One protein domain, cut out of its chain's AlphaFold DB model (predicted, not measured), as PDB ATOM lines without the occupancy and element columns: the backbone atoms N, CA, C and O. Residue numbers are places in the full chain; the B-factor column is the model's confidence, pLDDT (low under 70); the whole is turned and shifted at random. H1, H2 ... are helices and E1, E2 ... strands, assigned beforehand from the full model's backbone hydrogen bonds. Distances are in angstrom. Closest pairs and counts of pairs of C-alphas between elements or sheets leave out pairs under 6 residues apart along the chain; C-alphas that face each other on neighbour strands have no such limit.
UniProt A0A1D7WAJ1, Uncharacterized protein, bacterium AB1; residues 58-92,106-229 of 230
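This is residues 58 to 92 and 106 to 229 of the 230 residues of an uncharacterized protein of bacterium AB1 (UniProt A0A1D7WAJ1). A strongly twisted sheet of five strands stands as a wall at one end of a body of five helices, H1, H3, H4, H5 and H6, and it curls round H2 on its other side. H6 runs through the middle of the helical body, with H1 and H3 on one side of it and the side-by-side pair H4 and H5 on the other. The printed part has 159 residues, with six named helices and five named strands in the order H1 E1 H2 E2 H3 H4 E3 E4 H5 H6 E5, class mixed. The sheet, E1 E2 E4 E3 E5, is mixed. The whole is compact, with a radius of gyration of the C-alphas of 15.9 A and spans of 46 by 35 by 24 A.

H1, residues 58 to 69, touches residues 207 to 214 of the hub H6, residues 205 to 222, at a steep tilt of 62 degrees; the closest C-alphas, of Cys 66 and Asn 210, are 6.2 A apart. E1, residues 73 to 78, is antiparallel to E2, residues 106 to 113, with N 75 and O 109 2.9 A apart. H2, residues 83 to 92, is on the sheet and touches no helix. E2 is antiparallel to E4, residues 166 to 175, with N 110 and O 172 2.8 A apart. H3, residues 121 to 135, only just touches H1, with 3 pairs of C-alphas within 8 A, the closest those of Phe 58 and Phe 131, 7.0 A. H4, residues 139 to 153, is not on the sheet; it touches H5, residues 179 to 198, at a shallow tilt of 8 degrees, opposite ways, with the closest C-alphas, of Arg 152 and Tyr 182, 5.9 A apart. E3, residues 157 to 163, and E4 form an antiparallel hairpin, with N 159 and O 171 2.8 A apart. E2, H3 H4, E3 make a split strand-helix-strand unit, two strands running the same way with E4 between them, and its crossover is right-handed. H5 touches residues 208 to 216 of H6 at a steep tilt of 53 degrees; the closest C-alphas, of Gly 190 and Ile 212, are 5.9 A apart. E5, residues 225 to 228, is parallel to E3, with N 160 and O 225 2.9 A apart. Every O i to N i+4 pair is within hydrogen-bond range in H1, H2, H3 and H4, against 15 of 16 in H5 and 13 of 14 in H6.

H1 begins at C-alpha 58, (102.806, 215.493, 128.782), and E5 ends at C-alpha 228, (92.589, 239.116, 144.879). From first to last C-alpha E4 measures 28.0 A, H5 26.5 A and H6 25.8 A.

The C-alphas farthest apart, of Ser 90 and Ser 202, are 48.1 A apart. Residues 93 to 105 are not printed, and C-alphas 92 and 106 are 20.6 A apart across the cut. Of the links printed whole, none is long. Mean pLDDT of the printed part is 88.2; residues 79 to 83, 85 and 88 to 92 are under 70.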
ATOM      1  N   PHE A  58     101.926 214.337 128.943       91.56
ATOM      2  CA  PHE A  58     102.806 215.493 128.782       91.56
ATOM      3  C   PHE A  58     102.482 216.290 127.514       91.56
ATOM      4  O   PHE A  58     102.225 217.489 127.599       91.56
ATOM      5  N   ASP A  59     102.439 215.634 126.350       91.12
ATOM      6  CA  ASP A  59     102.255 216.313 125.064       91.12
ATOM      7  C   ASP A  59     100.868 216.960 124.970       91.12
ATOM      8  O   ASP A  59     100.740 218.105 124.533       91.12
ATOM      9  N   LYS A  60      99.819 216.259 125.420       93.12
ATOM     10  CA  LYS A  60      98.451 216.790 125.409       93.12
ATOM     11  C   LYS A  60      98.309 218.002 126.326       93.12
ATOM     12  O   LYS A  60      97.716 219.001 125.921       93.12
ATOM     13  N   ASN A  61      98.818 217.910 127.553       92.50
ATOM     14  CA  ASN A  61      98.708 219.003 128.513       92.50
ATOM     15  C   ASN A  61      99.567 220.199 128.091       92.50
ATOM     16  O   ASN A  61      99.116 221.337 128.200       92.50
ATOM     17  N   LEU A  62     100.777 219.961 127.577       94.50
ATOM     18  CA  LEU A  62     101.655 221.022 127.089       94.50
ATOM     19  C   LEU A  62     101.026 221.742 125.889       94.50
ATOM     20  O   LEU A  62     101.079 222.967 125.798       94.50
ATOM     21  N   GLN A  63     100.391 220.998 124.982       94.62
ATOM     22  CA  GLN A  63      99.668 221.579 123.856       94.62
ATOM     23  C   GLN A  63      98.500 222.459 124.325       94.62
ATOM     24  O   GLN A  63      98.400 223.604 123.891       94.62
ATOM     25  N   ASP A  64      97.660 221.959 125.236       92.12
ATOM     26  CA  ASP A  64      96.545 222.720 125.820       92.12
ATOM     27  C   ASP A  64      97.030 223.993 126.541       92.12
ATOM     28  O   ASP A  64      96.458 225.073 126.380       92.12
ATOM     29  N   TYR A  65      98.144 223.896 127.267       91.69
ATOM     30  CA  TYR A  65      98.810 225.031 127.896       91.69
ATOM     31  C   TYR A  65      99.245 226.093 126.875       91.69
ATOM     32  O   TYR A  65      98.900 227.272 126.989       91.69
ATOM     33  N   CYS A  66      99.977 225.681 125.838       93.31
ATOM     34  CA  CYS A  66     100.449 226.589 124.799       93.31
ATOM     35  C   CYS A  66      99.304 227.185 123.973       93.31
ATOM     36  O   CYS A  66      99.414 228.322 123.516       93.31
ATOM     37  N   ASP A  67      98.204 226.456 123.781       92.50
ATOM     38  CA  ASP A  67      97.021 226.983 123.103       92.50
ATOM     39  C   ASP A  67      96.330 228.075 123.924       92.50
ATOM     40  O   ASP A  67      95.897 229.070 123.343       92.50
ATOM     41  N   LYS A  68      96.329 227.975 125.261       91.12
ATOM     42  CA  LYS A  68      95.856 229.055 126.145       91.12
ATOM     43  C   LYS A  68      96.749 230.291 126.080       91.12
ATOM     44  O   LYS A  68      96.228 231.397 125.977       91.12
ATOM     45  N   ILE A  69      98.077 230.138 126.048       89.12
ATOM     46  CA  ILE A  69      98.997 231.286 125.890       89.12
ATOM     47  C   ILE A  69      98.759 232.027 124.564       89.12
ATOM     48  O   ILE A  69      98.920 233.239 124.480       89.12
ATOM     49  N   LYS A  70      98.308 231.362 123.501       87.56
ATOM     50  CA  LYS A  70      97.994 232.069 122.243       87.56
ATOM     51  C   LYS A  70      96.786 233.006 122.353       87.56
ATOM     52  O   LYS A  70      96.567 233.799 121.442       87.56
ATOM     53  N   LEU A  71      96.004 232.923 123.432       88.94
ATOM     54  CA  LEU A  71      94.828 233.762 123.666       88.94
ATOM     55  C   LEU A  71      95.169 235.128 124.283       88.94
ATOM     56  O   LEU A  71      94.259 235.934 124.472       88.94
ATOM     57  N   TYR A  72      96.445 235.408 124.579       87.44
ATOM     58  CA  TYR A  72      96.863 236.736 125.026       87.44
ATOM     59  C   TYR A  72      96.430 237.804 124.015       87.44
ATOM     60  O   TYR A  72      96.772 237.772 122.832       87.44
ATOM     61  N   SER A  73      95.689 238.788 124.509       88.31
ATOM     62  CA  SER A  73      95.373 240.009 123.783       88.31
ATOM     63  C   SER A  73      96.396 241.085 124.130       88.31
ATOM     64  O   SER A  73      96.797 241.203 125.282       88.31
ATOM     65  N   CYS A  74      96.828 241.869 123.144       86.69
ATOM     66  CA  CYS A  74      97.811 242.934 123.338       86.69
ATOM     67  C   CYS A  74      97.155 244.293 123.083       86.69
ATOM     68  O   CYS A  74      96.529 244.498 122.037       86.69
ATOM     69  N   LYS A  75      97.271 245.211 124.045       84.44
ATOM     70  CA  LYS A  75      96.699 246.559 123.973       84.44
ATOM     71  C   LYS A  75      97.714 247.583 124.456       84.44
ATOM     72  O   LYS A  75      98.443 247.349 125.411       84.44
ATOM     73  N   ASN A  76      97.703 248.749 123.821       81.62
ATOM     74  CA  ASN A  76      98.352 249.921 124.394       81.62
ATOM     75  C   ASN A  76      97.435 250.488 125.486       81.62
ATOM     76  O   ASN A  76      96.229 250.631 125.258       81.62
ATOM     77  N   ARG A  77      97.998 250.790 126.652       77.06
ATOM     78  CA  ARG A  77      97.293 251.329 127.819       77.06
ATOM     79  C   ARG A  77      98.087 252.488 128.403       77.06
ATOM     80  O   ARG A  77      99.308 252.515 128.289       77.06
ATOM     81  N   TYR A  78      97.393 253.395 129.075       72.12
ATOM     82  CA  TYR A  78      98.033 254.327 129.996       72.12
ATOM     83  C   TYR A  78      98.225 253.657 131.357       72.12
ATOM     84  O   TYR A  78      97.429 252.798 131.746       72.12
ATOM     85  N   LYS A  79      99.258 254.064 132.100       67.62
ATOM     86  CA  LYS A  79      99.607 253.487 133.408       67.62
ATOM     87  C   LYS A  79      98.422 253.440 134.388       67.62
ATOM     88  O   LYS A  79      98.172 252.405 134.997       67.62
ATOM     89  N   TYR A  80      97.630 254.512 134.472       66.56
ATOM     90  CA  TYR A  80      96.473 254.609 135.377       66.56
ATOM     91  C   TYR A  80      95.263 253.751 134.957       66.56
ATOM     92  O   TYR A  80      94.376 253.481 135.776       66.56
ATOM     93  N   ASP A  81      95.197 253.319 133.695       68.94
ATOM     94  CA  ASP A  81      94.150 252.411 133.212       68.94
ATOM     95  C   ASP A  81      94.453 250.951 133.568       68.94
ATOM     96  O   ASP A  81      93.563 250.098 133.515       68.94
ATOM     97  N   CYS A  82      95.694 250.656 133.957       69.44
ATOM     98  CA  CYS A  82      96.108 249.333 134.381       69.44
ATOM     99  C   CYS A  82      95.785 249.131 135.870       69.44
ATOM    100  O   CYS A  82      96.399 249.739 136.750       69.44
ATOM    101  N   MET A  83      94.829 248.243 136.173       68.88
ATOM    102  CA  MET A  83      94.459 247.927 137.564       68.88
ATOM    103  C   MET A  83      95.642 247.400 138.386       68.88
ATOM    104  O   MET A  83      95.708 247.644 139.587       68.88
ATOM    105  N   PHE A  84      96.599 246.734 137.740       72.88
ATOM    106  CA  PHE A  84      97.799 246.242 138.400       72.88
ATOM    107  C   PHE A  84      98.713 247.369 138.897       72.88
ATOM    108  O   PHE A  84      99.185 247.301 140.026       72.88
ATOM    109  N   TYR A  85      98.931 248.424 138.107       68.69
ATOM    110  CA  TYR A  85      99.761 249.547 138.553       68.69
ATOM    111  C   TYR A  85      99.133 250.281 139.732       68.69
ATOM    112  O   TYR A  85      99.840 250.588 140.682       68.69
ATOM    113  N   LYS A  86      97.809 250.468 139.724       70.06
ATOM    114  CA  LYS A  86      97.083 250.999 140.888       70.06
ATOM    115  C   LYS A  86      97.273 250.133 142.133       70.06
ATOM    116  O   LYS A  86      97.410 250.660 143.229       70.06
ATOM    117  N   TYR A  87      97.288 248.811 141.963       72.75
ATOM    118  CA  TYR A  87      97.530 247.881 143.060       72.75
ATOM    119  C   TYR A  87      98.967 247.975 143.590       72.75
ATOM    120  O   TYR A  87      99.146 248.141 144.791       72.75
ATOM    121  N   ILE A  88      99.989 247.942 142.727       69.75
ATOM    122  CA  ILE A  88     101.392 248.106 143.152       69.75
ATOM    123  C   ILE A  88     101.615 249.454 143.822       69.75
ATOM    124  O   ILE A  88     102.195 249.495 144.900       69.75
ATOM    125  N   GLN A  89     101.075 250.521 143.242       65.94
ATOM    126  CA  GLN A  89     101.088 251.846 143.839       65.94
ATOM    127  C   GLN A  89     100.499 251.815 145.255       65.94
ATOM    128  O   GLN A  89     101.133 252.280 146.190       65.94
ATOM    129  N   SER A  90      99.343 251.175 145.457       68.50
ATOM    130  CA  SER A  90      98.750 251.059 146.797       68.50
ATOM    131  C   SER A  90      99.582 250.246 147.800       68.50
ATOM    132  O   SER A  90      99.355 250.369 148.998       68.50
ATOM    133  N   LEU A  91     100.525 249.417 147.333       67.19
ATOM    134  CA  LEU A  91     101.478 248.707 148.191       67.19
ATOM    135  C   LEU A  91     102.722 249.548 148.522       67.19
ATOM    136  O   LEU A  91     103.408 249.246 149.495       67.19
ATOM    137  N   GLU A  92     103.037 250.548 147.697       64.81
ATOM    138  CA  GLU A  92     104.207 251.426 147.832       64.81
ATOM    139  C   GLU A  92     103.867 252.740 148.560       64.81
ATOM    140  O   GLU A  92     104.678 253.233 149.342       64.81
ATOM    141  N   ASP A 106     103.156 255.691 128.337       75.38
ATOM    142  CA  ASP A 106     102.460 254.699 127.524       75.38
ATOM    143  C   ASP A 106     103.031 253.295 127.770       75.38
ATOM    144  O   ASP A 106     104.228 253.044 127.586       75.38
ATOM    145  N   TYR A 107     102.148 252.339 128.041       79.31
ATOM    146  CA  TYR A 107     102.499 250.944 128.283       79.31
ATOM    147  C   TYR A 107     101.874 250.007 127.258       79.31
ATOM    148  O   TYR A 107     100.875 250.312 126.596       79.31
ATOM    149  N   ILE A 108     102.473 248.825 127.162       83.56
ATOM    150  CA  ILE A 108     101.895 247.684 126.470       83.56
ATOM    151  C   ILE A 108     101.448 246.684 127.528       83.56
ATOM    152  O   ILE A 108     102.240 246.228 128.349       83.56
ATOM    153  N   GLU A 109     100.162 246.355 127.489       86.88
ATOM    154  CA  GLU A 109      99.523 245.359 128.337       86.88
ATOM    155  C   GLU A 109      99.178 244.145 127.473       86.88
ATOM    156  O   GLU A 109      98.416 244.239 126.504       86.88
ATOM    157  N   GLN A 110      99.754 242.999 127.823       89.31
ATOM    158  CA  GLN A 110      99.320 241.704 127.330       89.31
ATOM    159  C   GLN A 110      98.427 241.056 128.387       89.31
ATOM    160  O   GLN A 110      98.892 240.739 129.480       89.31
ATOM    161  N   THR A 111      97.164 240.814 128.051       90.12
ATOM    162  CA  THR A 111      96.172 240.223 128.955       90.12
ATOM    163  C   THR A 111      95.673 238.898 128.415       90.12
ATOM    164  O   THR A 111      95.186 238.821 127.282       90.12
ATOM    165  N   LEU A 112      95.729 237.882 129.264       90.50
ATOM    166  CA  LEU A 112      95.080 236.598 129.082       90.50
ATOM    167  C   LEU A 112      93.905 236.502 130.059       90.50
ATOM    168  O   LEU A 112      94.109 236.297 131.253       90.50
ATOM    169  N   GLU A 113      92.688 236.667 129.544       89.62
ATOM    170  CA  GLU A 113      91.450 236.444 130.302       89.62
ATOM    171  C   GLU A 113      91.171 234.939 130.390       89.62
ATOM    172  O   GLU A 113      91.209 234.232 129.380       89.62
ATOM    173  N   LEU A 114      90.913 234.446 131.600       88.12
ATOM    174  CA  LEU A 114      90.726 233.026 131.928       88.12
ATOM    175  C   LEU A 114      89.475 232.779 132.784       88.12
ATOM    176  O   LEU A 114      89.223 231.638 133.178       88.12
ATOM    177  N   ASP A 115      88.667 233.813 133.034       86.25
ATOM    178  CA  ASP A 115      87.439 233.760 133.835       86.25
ATOM    179  C   ASP A 115      86.466 232.665 133.364       86.25
ATOM    180  O   ASP A 115      85.836 231.983 134.173       86.25
ATOM    181  N   PHE A 116      86.401 232.434 132.054       86.31
ATOM    182  CA  PHE A 116      85.554 231.422 131.427       86.31
ATOM    183  C   PHE A 116      86.105 229.986 131.491       86.31
ATOM    184  O   PHE A 116      85.384 229.053 131.135       86.31
ATOM    185  N   LEU A 117      87.363 229.786 131.902       85.00
ATOM    186  CA  LEU A 117      88.023 228.471 131.919       85.00
ATOM    187  C   LEU A 117      88.016 227.782 133.290       85.00
ATOM    188  O   LEU A 117      88.415 226.623 133.371       85.00
ATOM    189  N   ASP A 118      87.569 228.466 134.349       86.19
ATOM    190  CA  ASP A 118      87.493 227.945 135.726       86.19
ATOM    191  C   ASP A 118      88.815 227.327 136.242       86.19
ATOM    192  O   ASP A 118      88.838 226.315 136.952       86.19
ATOM    193  N   ILE A 119      89.949 227.936 135.886       87.88
ATOM    194  CA  ILE A 119      91.282 227.415 136.209       87.88
ATOM    195  C   ILE A 119      91.597 227.676 137.681       87.88
ATOM    196  O   ILE A 119      91.759 228.820 138.090       87.88
ATOM    197  N   ASP A 120      91.723 226.617 138.479       90.44
ATOM    198  CA  ASP A 120      92.213 226.721 139.855       90.44
ATOM    199  C   ASP A 120      93.723 226.999 139.873       90.44
ATOM    200  O   ASP A 120      94.490 226.340 139.165       90.44
ATOM    201  N   ILE A 121      94.155 227.981 140.670       88.00
ATOM    202  CA  ILE A 121      95.560 228.397 140.714       88.00
ATOM    203  C   ILE A 121      96.481 227.278 141.204       88.00
ATOM    204  O   ILE A 121      97.586 227.136 140.688       88.00
ATOM    205  N   ASN A 122      96.043 226.445 142.148       86.69
ATOM    206  CA  ASN A 122      96.876 225.363 142.656       86.69
ATOM    207  C   ASN A 122      96.964 224.214 141.652       86.69
ATOM    208  O   ASN A 122      98.047 223.674 141.449       86.69
ATOM    209  N   ILE A 123      95.869 223.904 140.950       86.88
ATOM    210  CA  ILE A 123      95.899 222.960 139.819       86.88
ATOM    211  C   ILE A 123      96.865 223.460 138.738       86.88
ATOM    212  O   ILE A 123      97.661 222.688 138.208       86.88
ATOM    213  N   TYR A 124      96.836 224.759 138.434       87.81
ATOM    214  CA  TYR A 124      97.731 225.367 137.452       87.81
ATOM    215  C   TYR A 124      99.207 225.261 137.869       87.81
ATOM    216  O   TYR A 124     100.043 224.839 137.069       87.81
ATOM    217  N   LYS A 125      99.529 225.555 139.138       87.44
ATOM    218  CA  LYS A 125     100.886 225.380 139.682       87.44
ATOM    219  C   LYS A 125     101.325 223.907 139.703       87.44
ATOM    220  O   LYS A 125     102.466 223.606 139.362       87.44
ATOM    221  N   ALA A 126     100.433 222.981 140.061       87.44
ATOM    222  CA  ALA A 126     100.711 221.544 140.030       87.44
ATOM    223  C   ALA A 126     101.028 221.063 138.607       87.44
ATOM    224  O   ALA A 126     101.951 220.271 138.398       87.44
ATOM    225  N   LEU A 127     100.316 221.590 137.608       88.25
ATOM    226  CA  LEU A 127     100.591 221.295 136.208       88.25
ATOM    227  C   LEU A 127     101.962 221.838 135.767       88.25
ATOM    228  O   LEU A 127     102.727 221.104 135.146       88.25
ATOM    229  N   HIS A 128     102.309 223.078 136.137       89.94
ATOM    230  CA  HIS A 128     103.646 223.654 135.907       89.94
ATOM    231  C   HIS A 128     104.755 222.780 136.482       89.94
ATOM    232  O   HIS A 128     105.692 222.421 135.769       89.94
ATOM    233  N   ARG A 129     104.620 222.390 137.752       88.12
ATOM    234  CA  ARG A 129     105.580 221.509 138.417       88.12
ATOM    235  C   ARG A 129     105.706 220.163 137.696       88.12
ATOM    236  O   ARG A 129     106.819 219.706 137.470       88.12
ATOM    237  N   SER A 130     104.591 219.579 137.253       89.75
ATOM    238  CA  SER A 130     104.591 218.321 136.487       89.75
ATOM    239  C   SER A 130     105.317 218.447 135.140       89.75
ATOM    240  O   SER A 130     106.000 217.511 134.719       89.75
ATOM    241  N   PHE A 131     105.209 219.591 134.452       92.12
ATOM    242  CA  PHE A 131     105.984 219.843 133.233       92.12
ATOM    243  C   PHE A 131     107.480 219.942 133.528       92.12
ATOM    244  O   PHE A 131     108.269 219.298 132.840       92.12
ATOM    245  N   LEU A 132     107.869 220.714 134.549       91.06
ATOM    246  CA  LEU A 132     109.275 220.902 134.921       91.06
ATOM    247  C   LEU A 132     109.933 219.579 135.345       91.06
ATOM    248  O   LEU A 132     111.018 219.258 134.861       91.06
ATOM    249  N   GLU A 133     109.251 218.773 136.167       89.25
ATOM    250  CA  GLU A 133     109.730 217.445 136.574       89.25
ATOM    251  C   GLU A 133     109.873 216.494 135.374       89.25
ATOM    252  O   GLU A 133     110.863 215.768 135.281       89.25
ATOM    253  N   TYR A 134     108.931 216.518 134.421       92.56
ATOM    254  CA  TYR A 134     109.012 215.690 133.211       92.56
ATOM    255  C   TYR A 134     110.171 216.104 132.295       92.56
ATOM    256  O   TYR A 134     110.842 215.248 131.716       92.56
ATOM    257  N   LEU A 135     110.401 217.411 132.144       93.19
ATOM    258  CA  LEU A 135     111.487 217.938 131.319       93.19
ATOM    259  C   LEU A 135     112.864 217.607 131.897       93.19
ATOM    260  O   LEU A 135     113.802 217.448 131.117       93.19
ATOM    261  N   ASN A 136     112.968 217.476 133.228       91.69
ATOM    262  CA  ASN A 136     114.192 217.110 133.943       91.69
ATOM    263  C   ASN A 136     115.409 217.894 133.419       91.69
ATOM    264  O   ASN A 136     116.405 217.319 132.965       91.69
ATOM    265  N   ILE A 137     115.265 219.221 133.403       91.94
ATOM    266  CA  ILE A 137     116.253 220.136 132.836       91.94
ATOM    267  C   ILE A 137     117.540 220.044 133.670       91.94
ATOM    268  O   ILE A 137     117.469 220.135 134.898       91.94
ATOM    269  N   PRO A 138     118.709 219.847 133.035       93.75
ATOM    270  CA  PRO A 138     119.996 219.892 133.722       93.75
ATOM    271  C   PRO A 138     120.188 221.194 134.509       93.75
ATOM    272  O   PRO A 138     119.788 222.263 134.051       93.75
ATOM    273  N   SER A 139     120.803 221.112 135.691       93.50
ATOM    274  CA  SER A 139     120.930 222.263 136.594       93.50
ATOM    275  C   SER A 139     121.716 223.418 135.976       93.50
ATOM    276  O   SER A 139     121.306 224.555 136.108       93.50
ATOM    277  N   ASP A 140     122.785 223.138 135.228       94.25
ATOM    278  CA  ASP A 140     123.588 224.145 134.520       94.25
ATOM    279  C   ASP A 140     122.776 224.943 133.484       94.25
ATOM    280  O   ASP A 140     122.950 226.155 133.325       94.25
ATOM    281  N   ILE A 141     121.850 224.265 132.808       94.81
ATOM    282  CA  ILE A 141     120.900 224.900 131.895       94.81
ATOM    283  C   ILE A 141     119.865 225.706 132.690       94.81
ATOM    284  O   ILE A 141     119.576 226.839 132.310       94.81
ATOM    285  N   SER A 142     119.329 225.149 133.782       92.94
ATOM    286  CA  SER A 142     118.365 225.836 134.656       92.94
ATOM    287  C   SER A 142     118.940 227.137 135.218       92.94
ATOM    288  O   SER A 142     118.324 228.184 135.043       92.94
ATOM    289  N   ASP A 143     120.147 227.086 135.785       92.44
ATOM    290  CA  ASP A 143     120.857 228.229 136.367       92.44
ATOM    291  C   ASP A 143     121.012 229.358 135.332       92.44
ATOM    292  O   ASP A 143     120.707 230.518 135.596       92.44
ATOM    293  N   THR A 144     121.394 229.016 134.096       94.69
ATOM    294  CA  THR A 144     121.548 230.010 133.020       94.69
ATOM    295  C   THR A 144     120.206 230.627 132.600       94.69
ATOM    296  O   THR A 144     120.126 231.822 132.304       94.69
ATOM    297  N   ILE A 145     119.130 229.833 132.552       94.19
ATOM    298  CA  ILE A 145     117.786 230.350 132.253       94.19
ATOM    299  C   ILE A 145     117.313 231.274 133.382       94.19
ATOM    300  O   ILE A 145     116.698 232.304 133.098       94.19
ATOM    301  N   GLU A 146     117.611 230.943 134.637       91.88
ATOM    302  CA  GLU A 146     117.308 231.775 135.803       91.88
ATOM    303  C   GLU A 146     118.060 233.110 135.764       91.88
ATOM    304  O   GLU A 146     117.428 234.157 135.926       91.88
ATOM    305  N   ASP A 147     119.352 233.108 135.433       91.50
ATOM    306  CA  ASP A 147     120.142 234.332 135.256       91.50
ATOM    307  C   ASP A 147     119.539 235.246 134.179       91.50
ATOM    308  O   ASP A 147     119.310 236.442 134.397       91.50
ATOM    309  N   LEU A 148     119.195 234.685 133.015       94.56
ATOM    310  CA  LEU A 148     118.526 235.440 131.955       94.56
ATOM    311  C   LEU A 148     117.135 235.925 132.384       94.56
ATOM    312  O   LEU A 148     116.722 237.028 132.016       94.56
ATOM    313  N   GLN A 149     116.411 235.133 133.177       93.50
ATOM    314  CA  GLN A 149     115.107 235.502 133.715       93.50
ATOM    315  C   GLN A 149     115.207 236.676 134.699       93.50
ATOM    316  O   GLN A 149     114.347 237.564 134.663       93.50
ATOM    317  N   ILE A 150     116.244 236.719 135.537       91.00
ATOM    318  CA  ILE A 150     116.528 237.856 136.421       91.00
ATOM    319  C   ILE A 150     116.700 239.118 135.575       91.00
ATOM    320  O   ILE A 150     116.006 240.106 135.814       91.00
ATOM    321  N   ILE A 151     117.514 239.061 134.515       91.50
ATOM    322  CA  ILE A 151     117.704 240.198 133.601       91.50
ATOM    323  C   ILE A 151     116.382 240.578 132.915       91.50
ATOM    324  O   ILE A 151     116.030 241.754 132.832       91.50
ATOM    325  N   ARG A 152     115.601 239.592 132.455       92.69
ATOM    326  CA  ARG A 152     114.299 239.833 131.819       92.69
ATOM    327  C   ARG A 152     113.336 240.560 132.758       92.69
ATOM    328  O   ARG A 152     112.595 241.424 132.299       92.69
ATOM    329  N   SER A 153     113.357 240.236 134.052       89.62
ATOM    330  CA  SER A 153     112.431 240.776 135.060       89.62
ATOM    331  C   SER A 153     112.546 242.281 135.310       89.62
ATOM    332  O   SER A 153     111.589 242.878 135.794       89.62
ATOM    333  N   TYR A 154     113.652 242.919 134.914       87.00
ATOM    334  CA  TYR A 154     113.781 244.378 134.984       87.00
ATOM    335  C   TYR A 154     112.884 245.112 133.984       87.00
ATOM    336  O   TYR A 154     112.565 246.279 134.187       87.00
ATOM    337  N   TYR A 155     112.468 244.433 132.917       89.06
ATOM    338  CA  TYR A 155     111.805 245.049 131.768       89.06
ATOM    339  C   TYR A 155     110.322 244.716 131.672       89.06
ATOM    340  O   TYR A 155     109.673 245.096 130.702       89.06
ATOM    341  N   TYR A 156     109.778 243.979 132.641       87.69
ATOM    342  CA  TYR A 156     108.361 243.657 132.678       87.69
ATOM    343  C   TYR A 156     107.838 243.590 134.110       87.69
ATOM    344  O   TYR A 156     108.580 243.422 135.075       87.69
ATOM    345  N   LYS A 157     106.517 243.651 134.238       85.25
ATOM    346  CA  LYS A 157     105.788 243.257 135.440       85.25
ATOM    347  C   LYS A 157     104.696 242.273 135.057       85.25
ATOM    348  O   LYS A 157     103.998 242.489 134.069       85.25
ATOM    349  N   MET A 158     104.559 241.187 135.808       87.69
ATOM    350  CA  MET A 158     103.503 240.202 135.588       87.69
ATOM    351  C   MET A 158     102.624 240.092 136.821       87.69
ATOM    352  O   MET A 158     103.116 240.104 137.950       87.69
ATOM    353  N   CYS A 159     101.324 239.958 136.599       87.00
ATOM    354  CA  CYS A 159     100.365 239.757 137.664       87.00
ATOM    355  C   CYS A 159      99.334 238.693 137.322       87.00
ATOM    356  O   CYS A 159      99.001 238.455 136.157       87.00
ATOM    357  N   VAL A 160      98.831 238.061 138.374       89.19
ATOM    358  CA  VAL A 160      97.810 237.023 138.307       89.19
ATOM    359  C   VAL A 160      96.649 237.479 139.176       89.19
ATOM    360  O   VAL A 160      96.754 237.532 140.400       89.19
ATOM    361  N   CYS A 161      95.549 237.824 138.521       89.19
ATOM    362  CA  CYS A 161      94.298 238.184 139.164       89.19
ATOM    363  C   CYS A 161      93.563 236.903 139.545       89.19
ATOM    364  O   CYS A 161      93.238 236.089 138.669       89.19
ATOM    365  N   ILE A 162      93.300 236.715 140.837       90.06
ATOM    366  CA  ILE A 162      92.551 235.564 141.338       90.06
ATOM    367  C   ILE A 162      91.234 235.983 141.979       90.06
ATOM    368  O   ILE A 162      91.093 237.091 142.481       90.06
ATOM    369  N   LYS A 163      90.264 235.072 141.979       90.75
ATOM    370  CA  LYS A 163      89.025 235.195 142.750       90.75
ATOM    371  C   LYS A 163      88.558 233.809 143.155       90.75
ATOM    372  O   LYS A 163      88.414 232.939 142.301       90.75
ATOM    373  N   ASN A 164      88.307 233.587 144.445       89.75
ATOM    374  CA  ASN A 164      87.918 232.270 144.976       89.75
ATOM    375  C   ASN A 164      88.873 231.136 144.528       89.75
ATOM    376  O   ASN A 164      88.416 230.085 144.084       89.75
ATOM    377  N   ASN A 165      90.191 231.366 144.597       88.25
ATOM    378  CA  ASN A 165      91.255 230.463 144.116       88.25
ATOM    379  C   ASN A 165      91.264 230.175 142.603       88.25
ATOM    380  O   ASN A 165      92.060 229.357 142.142       88.25
ATOM    381  N   LYS A 166      90.427 230.848 141.812       91.50
ATOM    382  CA  LYS A 166      90.424 230.732 140.354       91.50
ATOM    383  C   LYS A 166      91.224 231.856 139.723       91.50
ATOM    384  O   LYS A 166      91.099 233.002 140.148       91.50
ATOM    385  N   ILE A 167      92.018 231.533 138.710       91.44
ATOM    386  CA  ILE A 167      92.708 232.518 137.882       91.44
ATOM    387  C   ILE A 167      91.668 233.171 136.975       91.44
ATOM    388  O   ILE A 167      91.065 232.511 136.132       91.44
ATOM    389  N   ILE A 168      91.472 234.471 137.160       92.44
ATOM    390  CA  ILE A 168      90.573 235.290 136.348       92.44
ATOM    391  C   ILE A 168      91.330 235.857 135.160       92.44
ATOM    392  O   ILE A 168      90.848 235.779 134.036       92.44
ATOM    393  N   SER A 169      92.533 236.379 135.389       91.00
ATOM    394  CA  SER A 169      93.386 236.853 134.308       91.00
ATOM    395  C   SER A 169      94.861 236.824 134.674       91.00
ATOM    396  O   SER A 169      95.244 236.825 135.847       91.00
ATOM    397  N   ILE A 170      95.694 236.798 133.641       90.31
ATOM    398  CA  ILE A 170      97.137 236.961 133.749       90.31
ATOM    399  C   ILE A 170      97.530 238.148 132.880       90.31
ATOM    400  O   ILE A 170      97.251 238.151 131.679       90.31
ATOM    401  N   ASN A 171      98.201 239.136 133.467       88.56
ATOM    402  CA  ASN A 171      98.611 240.340 132.754       88.56
ATOM    403  C   ASN A 171     100.125 240.489 132.801       88.56
ATOM    404  O   ASN A 171     100.743 240.306 133.846       88.56
ATOM    405  N   LEU A 172     100.708 240.828 131.661       88.88
ATOM    406  CA  LEU A 172     102.113 241.156 131.496       88.88
ATOM    407  C   LEU A 172     102.197 242.587 130.967       88.88
ATOM    408  O   LEU A 172     101.621 242.897 129.926       88.88
ATOM    409  N   CYS A 173     102.907 243.448 131.684       87.25
ATOM    410  CA  CYS A 173     103.035 244.866 131.379       87.25
ATOM    411  C   CYS A 173     104.504 245.235 131.191       87.25
ATOM    412  O   CYS A 173     105.360 244.766 131.937       87.25
ATOM    413  N   TYR A 174     104.787 246.104 130.228       86.19
ATOM    414  CA  TYR A 174     106.102 246.714 130.038       86.19
ATOM    415  C   TYR A 174     105.951 248.086 129.372       86.19
ATOM    416  O   TYR A 174     104.972 248.334 128.655       86.19
ATOM    417  N   THR A 175     106.889 248.998 129.639       85.38
ATOM    418  CA  THR A 175     106.919 250.322 128.996       85.38
ATOM    419  C   THR A 175     107.146 250.150 127.491       85.38
ATOM    420  O   THR A 175     107.685 249.135 127.028       85.38
ATOM    421  N   LYS A 176     106.767 251.145 126.679       83.00
ATOM    422  CA  LYS A 176     107.130 251.125 125.250       83.00
ATOM    423  C   LYS A 176     108.646 251.087 125.030       83.00
ATOM    424  O   LYS A 176     109.082 250.470 124.062       83.00
ATOM    425  N   GLU A 177     109.423 251.725 125.905       86.44
ATOM    426  CA  GLU A 177     110.887 251.773 125.819       86.44
ATOM    427  C   GLU A 177     111.538 250.421 126.140       86.44
ATOM    428  O   GLU A 177     112.518 250.034 125.502       86.44
ATOM    429  N   ASP A 178     110.973 249.666 127.083       88.94
ATOM    430  CA  ASP A 178     111.533 248.386 127.522       88.94
ATOM    431  C   ASP A 178     111.077 247.193 126.686       88.94
ATOM    432  O   ASP A 178     111.693 246.128 126.760       88.94
ATOM    433  N   LYS A 179     110.062 247.370 125.831       89.31
ATOM    434  CA  LYS A 179     109.571 246.326 124.922       89.31
ATOM    435  C   LYS A 179     110.707 245.621 124.181       89.31
ATOM    436  O   LYS A 179     110.773 244.395 124.187       89.31
ATOM    437  N   GLU A 180     111.577 246.382 123.519       92.06
ATOM    438  CA  GLU A 180     112.629 245.806 122.675       92.06
ATOM    439  C   GLU A 180     113.651 245.028 123.515       92.06
ATOM    440  O   GLU A 180     114.080 243.943 123.125       92.06
ATOM    441  N   LYS A 181     113.986 245.525 124.711       94.69
ATOM    442  CA  LYS A 181     114.886 244.832 125.645       94.69
ATOM    443  C   LYS A 181     114.261 243.523 126.132       94.69
ATOM    444  O   LYS A 181     114.910 242.480 126.075       94.69
ATOM    445  N   TYR A 182     112.990 243.561 126.537       93.62
ATOM    446  CA  TYR A 182     112.224 242.383 126.943       93.62
ATOM    447  C   TYR A 182     112.154 241.322 125.830       93.62
ATOM    448  O   TYR A 182     112.401 240.136 126.082       93.62
ATOM    449  N   GLU A 183     111.843 241.735 124.597       93.81
ATOM    450  CA  GLU A 183     111.757 240.845 123.435       93.81
ATOM    451  C   GLU A 183     113.127 240.240 123.095       93.81
ATOM    452  O   GLU A 183     113.231 239.029 122.897       93.81
ATOM    453  N   ASN A 184     114.197 241.039 123.115       96.56
ATOM    454  CA  ASN A 184     115.558 240.569 122.845       96.56
ATOM    455  C   ASN A 184     116.046 239.537 123.872       96.56
ATOM    456  O   ASN A 184     116.641 238.525 123.489       96.56
ATOM    457  N   ILE A 185     115.770 239.746 125.162       96.25
ATOM    458  CA  ILE A 185     116.135 238.776 126.205       96.25
ATOM    459  C   ILE A 185     115.291 237.506 126.069       96.25
ATOM    460  O   ILE A 185     115.832 236.407 126.137       96.25
ATOM    461  N   SER A 186     113.988 237.635 125.798       95.75
ATOM    462  CA  SER A 186     113.107 236.478 125.576       95.75
ATOM    463  C   SER A 186     113.560 235.625 124.386       95.75
ATOM    464  O   SER A 186     113.554 234.398 124.478       95.75
ATOM    465  N   ASN A 187     114.001 236.262 123.297       97.56
ATOM    466  CA  ASN A 187     114.565 235.569 122.138       97.56
ATOM    467  C   ASN A 187     115.888 234.879 122.490       97.56
ATOM    468  O   ASN A 187     116.045 233.699 122.197       97.56
ATOM    469  N   THR A 188     116.789 235.571 123.195       97.75
ATOM    470  CA  THR A 188     118.060 234.995 123.672       97.75
ATOM    471  C   THR A 188     117.829 233.755 124.539       97.75
ATOM    472  O   THR A 188     118.463 232.723 124.328       97.75
ATOM    473  N   MET A 189     116.882 233.821 125.480       97.56
ATOM    474  CA  MET A 189     116.487 232.679 126.308       97.56
ATOM    475  C   MET A 189     115.947 231.523 125.461       97.56
ATOM    476  O   MET A 189     116.332 230.374 125.668       97.56
ATOM    477  N   GLY A 190     115.066 231.812 124.499       97.69
ATOM    478  CA  GLY A 190     114.504 230.800 123.604       97.69
ATOM    479  C   GLY A 190     115.569 230.109 122.749       97.69
ATOM    480  O   GLY A 190     115.570 228.880 122.649       97.69
ATOM    481  N   ASP A 191     116.504 230.879 122.194       97.69
ATOM    482  CA  ASP A 191     117.625 230.365 121.405       97.69
ATOM    483  C   ASP A 191     118.560 229.496 122.255       97.69
ATOM    484  O   ASP A 191     118.950 228.413 121.817       97.69
ATOM    485  N   PHE A 192     118.864 229.920 123.485       97.62
ATOM    486  CA  PHE A 192     119.657 229.136 124.433       97.62
ATOM    487  C   PHE A 192     118.988 227.795 124.762       97.62
ATOM    488  O   PHE A 192     119.609 226.745 124.608       97.62
ATOM    489  N   ILE A 193     117.696 227.798 125.120       97.44
ATOM    490  CA  ILE A 193     116.923 226.568 125.373       97.44
ATOM    491  C   ILE A 193     116.949 225.655 124.139       97.44
ATOM    492  O   ILE A 193     117.139 224.440 124.246       97.44
ATOM    493  N   GLN A 194     116.768 226.220 122.945       97.12
ATOM    494  CA  GLN A 194     116.778 225.447 121.709       97.12
ATOM    495  C   GLN A 194     118.138 224.785 121.450       97.12
ATOM    496  O   GLN A 194     118.174 223.633 121.006       97.12
ATOM    497  N   GLN A 195     119.234 225.507 121.682       95.94
ATOM    498  CA  GLN A 195     120.591 225.062 121.372       95.94
ATOM    499  C   GLN A 195     121.139 224.109 122.431       95.94
ATOM    500  O   GLN A 195     121.578 223.017 122.078       95.94
ATOM    501  N   GLU A 196     121.052 224.468 123.706       95.69
ATOM    502  CA  GLU A 196     121.729 223.736 124.781       95.69
ATOM    503  C   GLU A 196     120.880 222.595 125.350       95.69
ATOM    504  O   GLU A 196     121.416 221.564 125.749       95.69
ATOM    505  N   PHE A 197     119.548 222.720 125.329       95.25
ATOM    506  CA  PHE A 197     118.654 221.691 125.870       95.25
ATOM    507  C   PHE A 197     117.990 220.847 124.777       95.25
ATOM    508  O   PHE A 197     118.088 219.618 124.763       95.25
ATOM    509  N   LEU A 198     117.299 221.489 123.833       95.50
ATOM    510  CA  LEU A 198     116.408 220.772 122.919       95.50
ATOM    511  C   LEU A 198     117.115 220.162 121.707       95.50
ATOM    512  O   LEU A 198     116.624 219.163 121.175       95.50
ATOM    513  N   SER A 199     118.254 220.707 121.272       87.56
ATOM    514  CA  SER A 199     118.979 220.219 120.088       87.56
ATOM    515  C   SER A 199     119.458 218.767 120.232       87.56
ATOM    516  O   SER A 199     119.545 218.042 119.239       87.56
ATOM    517  N   LEU A 200     119.709 218.333 121.470       81.12
ATOM    518  CA  LEU A 200     120.145 216.982 121.828       81.12
ATOM    519  C   LEU A 200     118.987 216.087 122.309       81.12
ATOM    520  O   LEU A 200     119.200 214.917 122.627       81.12
ATOM    521  N   SER A 201     117.763 216.620 122.356       84.12
ATOM    522  CA  SER A 201     116.574 215.924 122.851       84.12
ATOM    523  C   SER A 201     115.865 215.097 121.767       84.12
ATOM    524  O   SER A 201     116.002 215.340 120.568       84.12
ATOM    525  N   SER A 202     115.040 214.131 122.183       89.62
ATOM    526  CA  SER A 202     114.210 213.321 121.276       89.62
ATOM    527  C   SER A 202     112.875 213.974 120.896       89.62
ATOM    528  O   SER A 202     112.061 213.348 120.212       89.62
ATOM    529  N   PHE A 203     112.602 215.196 121.360       91.69
ATOM    530  CA  PHE A 203     111.324 215.864 121.119       91.69
ATOM    531  C   PHE A 203     111.151 216.222 119.642       91.69
ATOM    532  O   PHE A 203     112.091 216.644 118.966       91.69
ATOM    533  N   CYS A 204     109.926 216.099 119.128       91.44
ATOM    534  CA  CYS A 204     109.617 216.569 117.781       91.44
ATOM    535  C   CYS A 204     109.601 218.108 117.731       91.44
ATOM    536  O   CYS A 204     109.419 218.761 118.754       91.44
ATOM    537  N   LYS A 205     109.726 218.706 116.538       91.56
ATOM    538  CA  LYS A 205     109.795 220.175 116.380       91.56
ATOM    539  C   LYS A 205     108.624 220.934 117.017       91.56
ATOM    540  O   LYS A 205     108.829 222.015 117.553       91.56
ATOM    541  N   ILE A 206     107.409 220.384 116.948       91.88
ATOM    542  CA  ILE A 206     106.222 221.014 117.549       91.88
ATOM    543  C   ILE A 206     106.346 221.004 119.077       91.88
ATOM    544  O   ILE A 206     106.207 222.052 119.700       91.88
ATOM    545  N   SER A 207     106.680 219.851 119.669       93.06
ATOM    546  CA  SER A 207     106.918 219.743 121.112       93.06
ATOM    547  C   SER A 207     108.069 220.652 121.551       93.06
ATOM    548  O   SER A 207     107.918 221.348 122.541       93.06
ATOM    549  N   GLN A 208     109.169 220.732 120.794       95.25
ATOM    550  CA  GLN A 208     110.285 221.643 121.091       95.25
ATOM    551  C   GLN A 208     109.827 223.107 121.184       95.25
ATOM    552  O   GLN A 208     110.105 223.774 122.178       95.25
ATOM    553  N   GLN A 209     109.053 223.592 120.206       94.69
ATOM    554  CA  GLN A 209     108.519 224.957 120.247       94.69
ATOM    555  C   GLN A 209     107.590 225.177 121.446       94.69
ATOM    556  O   GLN A 209     107.642 226.224 122.091       94.69
ATOM    557  N   ASN A 210     106.734 224.198 121.750       96.19
ATOM    558  CA  ASN A 210     105.843 224.285 122.898       96.19
ATOM    559  C   ASN A 210     106.621 224.288 124.223       96.19
ATOM    560  O   ASN A 210     106.265 225.046 125.118       96.19
ATOM    561  N   ILE A 211     107.706 223.516 124.337       96.69
ATOM    562  CA  ILE A 211     108.583 223.511 125.516       96.69
ATOM    563  C   ILE A 211     109.222 224.887 125.707       96.69
ATOM    564  O   ILE A 211     109.179 225.412 126.814       96.69
ATOM    565  N   ILE A 212     109.748 225.507 124.644       96.94
ATOM    566  CA  ILE A 212     110.297 226.873 124.715       96.94
ATOM    567  C   ILE A 212     109.224 227.849 125.203       96.94
ATOM    568  O   ILE A 212     109.445 228.575 126.168       96.94
ATOM    569  N   ASN A 213     108.041 227.838 124.582       95.31
ATOM    570  CA  ASN A 213     106.941 228.725 124.968       95.31
ATOM    571  C   ASN A 213     106.519 228.513 126.430       95.31
ATOM    572  O   ASN A 213     106.264 229.482 127.144       95.31
ATOM    573  N   PHE A 214     106.451 227.254 126.867       95.44
ATOM    574  CA  PHE A 214     106.146 226.899 128.245       95.44
ATOM    575  C   PHE A 214     107.202 227.438 129.205       95.44
ATOM    576  O   PHE A 214     106.833 228.163 130.119       95.44
ATOM    577  N   LEU A 215     108.487 227.150 128.987       95.19
ATOM    578  CA  LEU A 215     109.560 227.579 129.885       95.19
ATOM    579  C   LEU A 215     109.638 229.101 129.966       95.19
ATOM    580  O   LEU A 215     109.649 229.662 131.061       95.19
ATOM    581  N   LEU A 216     109.586 229.786 128.819       94.50
ATOM    582  CA  LEU A 216     109.563 231.242 128.793       94.50
ATOM    583  C   LEU A 216     108.396 231.793 129.610       94.50
ATOM    584  O   LEU A 216     108.605 232.754 130.338       94.50
ATOM    585  N   HIS A 217     107.197 231.213 129.528       92.12
ATOM    586  CA  HIS A 217     106.040 231.701 130.280       92.12
ATOM    587  C   HIS A 217     106.053 231.289 131.759       92.12
ATOM    588  O   HIS A 217     105.734 232.110 132.613       92.12
ATOM    589  N   ALA A 218     106.487 230.069 132.081       90.00
ATOM    590  CA  ALA A 218     106.602 229.567 133.449       90.00
ATOM    591  C   ALA A 218     107.546 230.438 134.289       90.00
ATOM    592  O   ALA A 218     107.204 230.831 135.400       90.00
ATOM    593  N   HIS A 219     108.683 230.846 133.719       89.81
ATOM    594  CA  HIS A 219     109.602 231.770 134.382       89.81
ATOM    595  C   HIS A 219     109.012 233.171 134.601       89.81
ATOM    596  O   HIS A 219     109.350 233.814 135.593       89.81
ATOM    597  N   LEU A 220     108.124 233.649 133.716       88.94
ATOM    598  CA  LEU A 220     107.385 234.888 133.983       88.94
ATOM    599  C   LEU A 220     106.419 234.687 135.157       88.94
ATOM    600  O   LEU A 220     106.363 235.506 136.071       88.94
ATOM    601  N   PHE A 221     105.684 233.573 135.132       84.69
ATOM    602  CA  PHE A 221     104.668 233.243 136.125       84.69
ATOM    603  C   PHE A 221     105.255 233.081 137.531       84.69
ATOM    604  O   PHE A 221     104.659 233.568 138.486       84.69
ATOM    605  N   ASN A 222     106.445 232.487 137.662       81.44
ATOM    606  CA  ASN A 222     107.150 232.359 138.943       81.44
ATOM    607  C   ASN A 222     107.385 233.716 139.612       81.44
ATOM    608  O   ASN A 222     107.215 233.840 140.820       81.44
ATOM    609  N   ASN A 223     107.700 234.748 138.829       76.94
ATOM    610  CA  ASN A 223     107.936 236.102 139.330       76.94
ATOM    611  C   ASN A 223     106.655 236.953 139.391       76.94
ATOM    612  O   ASN A 223     106.728 238.155 139.657       76.94
ATOM    613  N   ALA A 224     105.487 236.371 139.109       85.12
ATOM    614  CA  ALA A 224     104.245 237.120 139.040       85.12
ATOM    615  C   ALA A 224     103.694 237.454 140.427       85.12
ATOM    616  O   ALA A 224     103.722 236.635 141.346       85.12
ATOM    617  N   ILE A 225     103.114 238.646 140.537       84.62
ATOM    618  CA  ILE A 225     102.435 239.114 141.745       84.62
ATOM    619  C   ILE A 225     100.980 238.654 141.698       84.62
ATOM    620  O   ILE A 225     100.243 238.956 140.755       84.62
ATOM    621  N   VAL A 226     100.559 237.921 142.725       84.38
ATOM    622  CA  VAL A 226      99.176 237.452 142.866       84.38
ATOM    623  C   VAL A 226      98.376 238.460 143.684       84.38
ATOM    624  O   VAL A 226      98.820 238.868 144.756       84.38
ATOM    625  N   PHE A 227      97.189 238.834 143.211       83.31
ATOM    626  CA  PHE A 227      96.267 239.680 143.971       83.31
ATOM    627  C   PHE A 227      94.817 239.209 143.822       83.31
ATOM    628  O   PHE A 227      94.442 238.621 142.804       83.31
ATOM    629  N   ASP A 228      94.016 239.446 144.864       81.69
ATOM    630  CA  ASP A 228      92.589 239.116 144.879       81.69
ATOM    631  C   ASP A 228      91.780 240.230 144.200       81.69
ATOM    632  O   ASP A 228      91.930 241.410 144.516       81.69
ATOM    633  N   CYS A 229      90.930 239.845 143.254       77.88
ATOM    634  CA  CYS A 229      90.094 240.732 142.447       77.88
ATOM    635  C   CYS A 229      88.643 240.801 142.952       77.88
ATOM    636  O   CYS A 229      87.727 241.124 142.186       77.88
TER     637      CYS A 229